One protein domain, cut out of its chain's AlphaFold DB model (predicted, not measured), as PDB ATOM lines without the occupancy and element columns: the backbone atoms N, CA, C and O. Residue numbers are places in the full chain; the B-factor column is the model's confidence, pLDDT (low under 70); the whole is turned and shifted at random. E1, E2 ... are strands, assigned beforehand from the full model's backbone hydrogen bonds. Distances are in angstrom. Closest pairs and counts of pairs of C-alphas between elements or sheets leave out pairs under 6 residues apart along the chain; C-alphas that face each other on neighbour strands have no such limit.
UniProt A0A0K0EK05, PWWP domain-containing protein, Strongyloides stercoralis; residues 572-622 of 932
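What this domain is: This is residues 572 to 622 of the 932 residues of the protein "PWWP domain-containing protein" of Strongyloides stercoralis (UniProt A0A0K0EK05). This is one small antiparallel sheet of four strands, strongly twisted and curled like part of a barrel but left open, with edge strands E1 and E4 apart from each other. Its longest strand, E2, bends in the course of its run, pairing with E1 near its beginning and with E3 along the rest, while E4 lies beside E3 at the other edge and the tail, residues 614 to 622, folds back towards the residues just before E1. The strands follow the chain order E1 E2 E3 E4, which is also their order across the sheet, as a meander, each strand the antiparallel neighbour of the one before. The printed part has 51 residues, with four named strands and no named helix; the class is all strand, though under half of the residues, 24 of 51, are in named elements. It is compact, with a radius of gyration of the C-alphas of 10.5 A and spans of 28 by 24 by 16 A.

Where its parts are: Begin with E2, residues 585 to 594: find C-alpha 585 at (-13.955, 51.381, 5.878) and follow the strand 25.2 A to C-alpha 594 at (-31.428, 35.163, -2.155). At residue 590 it bends by 52 degrees. E3, residues 597 to 602, runs 16.4 A, and E1, residues 578 to 581, runs 10.3 A. E4, residues 610 to 613, runs 9.0 A and ends at C-alpha 613, (-20.485, 34.854, -1.147).

How they stand to each other: Look first at the hairpin of E2 and E3, whose directions stand at 156 degrees; N 591 and O 599 are within hydrogen-bond range at 2.9 A, as are N 601 and O 589 at 2.9 A. The pairing of E2 is staggered: residues 588 to 594 pair with E3, and residues 585 to 588 with E1. In the hairpin of E1 and E2, N 588 and O 579 are 2.8 A apart, within hydrogen-bond range. E4 is an edge strand, as is E1, and it forms a hairpin with E3, their directions at 143 degrees, with N 611 and O 600 within hydrogen-bond range at 2.8 A. The closest C-alphas of E1 and E3, those of Cys 581 and Cys 602, are 6.0 A apart. Before E1, residues 573 to 574 make a short antiparallel pairing with its residues 578 to 579.

The domain as a whole: The two C-alphas farthest apart, those of Phe 575 and Lys 595, are 29.6 A apart. The printed part has no cut; the links E1 to E2 and E2 to E3 are tight, and E3 to E4 is short. The mean pLDDT of the printed part is 80.9, and you will find it under 70 at residues 575 to 576 and 616 to 622.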
ATOM      1  N   PRO A 572     -10.497  40.741   3.765       82.54
ATOM      2  CA  PRO A 572      -9.901  39.902   4.797       82.54
ATOM      3  C   PRO A 572     -10.644  40.091   6.124       82.54
ATOM      4  O   PRO A 572     -11.228  41.147   6.386       82.54
ATOM      5  N   ALA A 573     -10.665  39.032   6.928       80.06
ATOM      6  CA  ALA A 573     -11.043  39.146   8.325       80.06
ATOM      7  C   ALA A 573      -9.818  39.659   9.084       80.06
ATOM      8  O   ALA A 573      -8.764  39.036   9.013       80.06
ATOM      9  N   GLY A 574      -9.962  40.790   9.767       70.33
ATOM     10  CA  GLY A 574      -9.102  41.134  10.888       70.33
ATOM     11  C   GLY A 574      -9.604  40.467  12.170       70.33
ATOM     12  O   GLY A 574     -10.516  39.636  12.143       70.33
ATOM     13  N   PHE A 575      -9.031  40.886  13.297       60.07
ATOM     14  CA  PHE A 575      -9.301  40.352  14.631       60.07
ATOM     15  C   PHE A 575     -10.805  40.149  14.920       60.07
ATOM     16  O   PHE A 575     -11.637  41.013  14.629       60.07
ATOM     17  N   GLY A 576     -11.168  38.983  15.468       62.84
ATOM     18  CA  GLY A 576     -12.563  38.621  15.758       62.84
ATOM     19  C   GLY A 576     -13.455  38.420  14.521       62.84
ATOM     20  O   GLY A 576     -14.670  38.619  14.600       62.84
ATOM     21  N   GLY A 577     -12.881  38.077  13.363       71.99
ATOM     22  CA  GLY A 577     -13.607  37.879  12.106       71.99
ATOM     23  C   GLY A 577     -14.019  39.165  11.383       71.99
ATOM     24  O   GLY A 577     -14.791  39.109  10.418       71.99
ATOM     25  N   ILE A 578     -13.591  40.340  11.861       79.68
ATOM     26  CA  ILE A 578     -14.125  41.640  11.433       79.68
ATOM     27  C   ILE A 578     -13.614  42.010  10.039       79.68
ATOM     28  O   ILE A 578     -12.425  42.197   9.814       79.68
ATOM     29  N   ARG A 579     -14.544  42.170   9.091       87.07
ATOM     30  CA  ARG A 579     -14.256  42.578   7.707       87.07
ATOM     31  C   ARG A 579     -14.605  44.049   7.503       87.07
ATOM     32  O   ARG A 579     -15.710  44.470   7.852       87.07
ATOM     33  N   LEU A 580     -13.702  44.817   6.898       89.39
ATOM     34  CA  LEU A 580     -13.870  46.252   6.627       89.39
ATOM     35  C   LEU A 580     -14.089  46.530   5.130       89.39
ATOM     36  O   LEU A 580     -13.752  45.720   4.266       89.39
ATOM     37  N   CYS A 581     -14.703  47.665   4.795       91.90
ATOM     38  CA  CYS A 581     -15.005  48.023   3.406       91.90
ATOM     39  C   CYS A 581     -13.860  48.804   2.746       91.90
ATOM     40  O   CYS A 581     -13.600  49.938   3.124       91.90
ATOM     41  N   PHE A 582     -13.278  48.280   1.664       87.16
ATOM     42  CA  PHE A 582     -12.238  48.971   0.873       87.16
ATOM     43  C   PHE A 582     -12.595  50.367   0.320       87.16
ATOM     44  O   PHE A 582     -11.718  51.024  -0.220       87.16
ATOM     45  N   ILE A 583     -13.861  50.804   0.377       86.27
ATOM     46  CA  ILE A 583     -14.287  52.123  -0.133       86.27
ATOM     47  C   ILE A 583     -14.539  53.123   0.999       86.27
ATOM     48  O   ILE A 583     -14.167  54.280   0.875       86.27
ATOM     49  N   CYS A 584     -15.196  52.708   2.085       89.91
ATOM     50  CA  CYS A 584     -15.613  53.624   3.156       89.91
ATOM     51  C   CYS A 584     -15.289  53.118   4.571       89.91
ATOM     52  O   CYS A 584     -15.894  53.589   5.528       89.91
ATOM     53  N   GLN A 585     -14.425  52.101   4.678       88.29
ATOM     54  CA  GLN A 585     -13.955  51.381   5.878       88.29
ATOM     55  C   GLN A 585     -15.035  50.712   6.753       88.29
ATOM     56  O   GLN A 585     -14.783  49.653   7.319       88.29
ATOM     57  N   ALA A 586     -16.275  51.205   6.755       88.13
ATOM     58  CA  ALA A 586     -17.414  50.654   7.478       88.13
ATOM     59  C   ALA A 586     -17.611  49.142   7.265       88.13
ATOM     60  O   ALA A 586     -17.499  48.615   6.154       88.13
ATOM     61  N   GLN A 587     -17.973  48.467   8.353       88.35
ATOM     62  CA  GLN A 587     -17.976  47.015   8.471       88.35
ATOM     63  C   GLN A 587     -18.787  46.289   7.382       88.35
ATOM     64  O   GLN A 587     -19.845  46.744   6.927       88.35
ATOM     65  N   VAL A 588     -18.292  45.117   6.994       90.71
ATOM     66  CA  VAL A 588     -18.852  44.227   5.978       90.71
ATOM     67  C   VAL A 588     -19.363  42.964   6.670       90.71
ATOM     68  O   VAL A 588     -18.606  42.270   7.340       90.71
ATOM     69  N   ARG A 589     -20.658  42.657   6.527       87.18
ATOM     70  CA  ARG A 589     -21.319  41.509   7.181       87.18
ATOM     71  C   ARG A 589     -22.136  40.669   6.186       87.18
ATOM     72  O   ARG A 589     -22.456  41.170   5.103       87.18
ATOM     73  N   PRO A 590     -22.495  39.413   6.514       88.52
ATOM     74  CA  PRO A 590     -23.461  38.627   5.759       88.52
ATOM     75  C   PRO A 590     -24.804  39.355   5.662       88.52
ATOM     76  O   PRO A 590     -25.353  39.799   6.666       88.52
ATOM     77  N   GLN A 591     -25.363  39.435   4.458       84.86
ATOM     78  CA  GLN A 591     -26.775  39.751   4.243       84.86
ATOM     79  C   GLN A 591     -27.386  38.726   3.287       84.86
ATOM     80  O   GLN A 591     -26.718  38.221   2.381       84.86
ATOM     81  N   GLN A 592     -28.658  38.391   3.498       80.69
ATOM     82  CA  GLN A 592     -29.395  37.470   2.639       80.69
ATOM     83  C   GLN A 592     -29.530  38.100   1.242       80.69
ATOM     84  O   GLN A 592     -30.126  39.163   1.085       80.69
ATOM     85  N   SER A 593     -28.933  37.472   0.227       80.30
ATOM     86  CA  SER A 593     -28.963  37.958  -1.163       80.30
ATOM     87  C   SER A 593     -29.980  37.202  -2.017       80.30
ATOM     88  O   SER A 593     -30.448  37.737  -3.018       80.30
ATOM     89  N   THR A 594     -30.309  35.966  -1.639       75.20
ATOM     90  CA  THR A 594     -31.428  35.163  -2.155       75.20
ATOM     91  C   THR A 594     -31.947  34.275  -1.019       75.20
ATOM     92  O   THR A 594     -31.249  34.124  -0.015       75.20
ATOM     93  N   LYS A 595     -33.140  33.667  -1.165       70.35
ATOM     94  CA  LYS A 595     -33.840  32.921  -0.092       70.35
ATOM     95  C   LYS A 595     -32.915  32.065   0.794       70.35
ATOM     96  O   LYS A 595     -32.989  32.174   2.012       70.35
ATOM     97  N   ASN A 596     -31.992  31.304   0.196       73.18
ATOM     98  CA  ASN A 596     -31.110  30.380   0.923       73.18
ATOM     99  C   ASN A 596     -29.605  30.720   0.793       73.18
ATOM    100  O   ASN A 596     -28.773  29.845   1.027       73.18
ATOM    101  N   LYS A 597     -29.215  31.941   0.377       73.82
ATOM    102  CA  LYS A 597     -27.789  32.314   0.227       73.82
ATOM    103  C   LYS A 597     -27.457  33.698   0.780       73.82
ATOM    104  O   LYS A 597     -28.062  34.705   0.403       73.82
ATOM    105  N   HIS A 598     -26.415  33.736   1.607       83.03
ATOM    106  CA  HIS A 598     -25.850  34.948   2.188       83.03
ATOM    107  C   HIS A 598     -24.637  35.430   1.391       83.03
ATOM    108  O   HIS A 598     -23.826  34.634   0.914       83.03
ATOM    109  N   ARG A 599     -24.516  36.748   1.258       88.89
ATOM    110  CA  ARG A 599     -23.433  37.425   0.549       88.89
ATOM    111  C   ARG A 599     -22.891  38.547   1.428       88.89
ATOM    112  O   ARG A 599     -23.664  39.209   2.118       88.89
ATOM    113  N   TRP A 600     -21.581  38.753   1.413       90.42
ATOM    114  CA  TRP A 600     -20.945  39.821   2.176       90.42
ATOM    115  C   TRP A 600     -21.373  41.193   1.630       90.42
ATOM    116  O   TRP A 600     -21.428  41.395   0.414       90.42
ATOM    117  N   ARG A 601     -21.696  42.142   2.515       91.54
ATOM    118  CA  ARG A 601     -22.127  43.498   2.144       91.54
ATOM    119  C   ARG A 601     -21.664  44.541   3.156       91.54
ATOM    120  O   ARG A 601     -21.759  44.315   4.359       91.54
ATOM    121  N   CYS A 602     -21.214  45.697   2.673       93.24
ATOM    122  CA  CYS A 602     -20.934  46.855   3.523       93.24
ATOM    123  C   CYS A 602     -22.216  47.389   4.191       93.24
ATOM    124  O   CYS A 602     -23.253  47.527   3.537       93.24
ATOM    125  N   ILE A 603     -22.127  47.717   5.483       89.00
ATOM    126  CA  ILE A 603     -23.191  48.355   6.278       89.00
ATOM    127  C   ILE A 603     -23.162  49.891   6.141       89.00
ATOM    128  O   ILE A 603     -24.183  50.543   6.364       89.00
ATOM    129  N   GLY A 604     -22.025  50.470   5.735       87.58
ATOM    130  CA  GLY A 604     -21.831  51.912   5.564       87.58
ATOM    131  C   GLY A 604     -22.932  52.559   4.722       87.58
ATOM    132  O   GLY A 604     -23.204  52.110   3.602       87.58
ATOM    133  N   LYS A 605     -23.553  53.614   5.281       84.82
ATOM    134  CA  LYS A 605     -24.810  54.236   4.813       84.82
ATOM    135  C   LYS A 605     -24.838  54.448   3.294       84.82
ATOM    136  O   LYS A 605     -25.816  54.046   2.657       84.82
ATOM    137  N   ASN A 606     -23.750  55.009   2.759       84.01
ATOM    138  CA  ASN A 606     -23.619  55.476   1.377       84.01
ATOM    139  C   ASN A 606     -23.025  54.411   0.437       84.01
ATOM    140  O   ASN A 606     -23.302  54.428  -0.756       84.01
ATOM    141  N   CYS A 607     -22.231  53.464   0.951       86.83
ATOM    142  CA  CYS A 607     -21.535  52.482   0.116       86.83
ATOM    143  C   CYS A 607     -22.423  51.282  -0.243       86.83
ATOM    144  O   CYS A 607     -22.604  50.971  -1.418       86.83
ATOM    145  N   ARG A 608     -22.950  50.569   0.768       87.10
ATOM    146  CA  ARG A 608     -23.811  49.369   0.628       87.10
ATOM    147  C   ARG A 608     -23.315  48.278  -0.350       87.10
ATOM    148  O   ARG A 608     -24.108  47.409  -0.734       87.10
ATOM    149  N   LYS A 609     -22.034  48.307  -0.753       89.69
ATOM    150  CA  LYS A 609     -21.430  47.457  -1.796       89.69
ATOM    151  C   LYS A 609     -21.485  45.981  -1.409       89.69
ATOM    152  O   LYS A 609     -21.200  45.618  -0.267       89.69
ATOM    153  N   TRP A 610     -21.850  45.141  -2.376       89.98
ATOM    154  CA  TRP A 610     -21.788  43.684  -2.264       89.98
ATOM    155  C   TRP A 610     -20.377  43.175  -2.581       89.98
ATOM    156  O   TRP A 610     -19.706  43.692  -3.475       89.98
ATOM    157  N   TYR A 611     -19.979  42.125  -1.875       90.27
ATOM    158  CA  TYR A 611     -18.695  41.428  -1.958       90.27
ATOM    159  C   TYR A 611     -18.925  39.955  -2.356       90.27
ATOM    160  O   TYR A 611     -19.954  39.640  -2.964       90.27
ATOM    161  N   GLY A 612     -17.984  39.052  -2.083       87.57
ATOM    162  CA  GLY A 612     -18.132  37.618  -2.343       87.57
ATOM    163  C   GLY A 612     -19.287  36.955  -1.580       87.57
ATOM    164  O   GLY A 612     -19.961  37.556  -0.735       87.57
ATOM    165  N   TRP A 613     -19.547  35.689  -1.905       87.56
ATOM    166  CA  TRP A 613     -20.485  34.854  -1.147       87.56
ATOM    167  C   TRP A 613     -19.915  34.518   0.236       87.56
ATOM    168  O   TRP A 613     -18.703  34.542   0.425       87.56
ATOM    169  N   VAL A 614     -20.796  34.228   1.197       84.94
ATOM    170  CA  VAL A 614     -20.395  33.759   2.532       84.94
ATOM    171  C   VAL A 614     -20.178  32.252   2.463       84.94
ATOM    172  O   VAL A 614     -21.129  31.511   2.192       84.94
ATOM    173  N   ASN A 615     -18.945  31.795   2.672       78.49
ATOM    174  CA  ASN A 615     -18.581  30.391   2.482       78.49
ATOM    175  C   ASN A 615     -18.708  29.568   3.779       78.49
ATOM    176  O   ASN A 615     -18.665  30.116   4.882       78.49
ATOM    177  N   PRO A 616     -18.773  28.225   3.687       69.17
ATOM    178  CA  PRO A 616     -18.655  27.314   4.831       69.17
ATOM    179  C   PRO A 616     -17.275  27.268   5.527       69.17
ATOM    180  O   PRO A 616     -16.959  26.261   6.151       69.17
ATOM    181  N   GLY A 617     -16.495  28.352   5.510       65.13
ATOM    182  CA  GLY A 617     -15.229  28.497   6.248       65.13
ATOM    183  C   GLY A 617     -15.131  29.832   6.991       65.13
ATOM    184  O   GLY A 617     -14.728  29.854   8.148       65.13
ATOM    185  N   ASP A 618     -15.599  30.912   6.357       67.08
ATOM    186  CA  ASP A 618     -15.499  32.295   6.826       67.08
ATOM    187  C   ASP A 618     -15.850  32.497   8.312       67.08
ATOM    188  O   ASP A 618     -16.926  32.097   8.773       67.08
ATOM    189  N   GLU A 619     -14.984  33.218   9.026       63.09
ATOM    190  CA  GLU A 619     -15.322  33.860  10.298       63.09
ATOM    191  C   GLU A 619     -16.381  34.953  10.113       63.09
ATOM    192  O   GLU A 619     -16.452  35.617   9.068       63.09
ATOM    193  N   ILE A 620     -17.206  35.110  11.150       67.86
ATOM    194  CA  ILE A 620     -18.405  35.947  11.216       67.86
ATOM    195  C   ILE A 620     -18.388  36.624  12.607       67.86
ATOM    196  O   ILE A 620     -18.502  35.901  13.596       67.86
ATOM    197  N   PRO A 621     -18.233  37.964  12.718       59.54
ATOM    198  CA  PRO A 621     -18.051  38.649  14.009       59.54
ATOM    199  C   PRO A 621     -19.217  38.443  14.970       59.54
ATOM    200  O   PRO A 621     -20.356  38.645  14.567       59.54
ATOM    201  N   LEU A 622     -18.956  38.093  16.230       52.44
ATOM    202  CA  LEU A 622     -19.972  37.574  17.163       52.44
ATOM    203  C   LEU A 622     -21.162  38.519  17.443       52.44
ATOM    204  O   LEU A 622     -22.244  38.053  17.794       52.44
TER     205      LEU A 622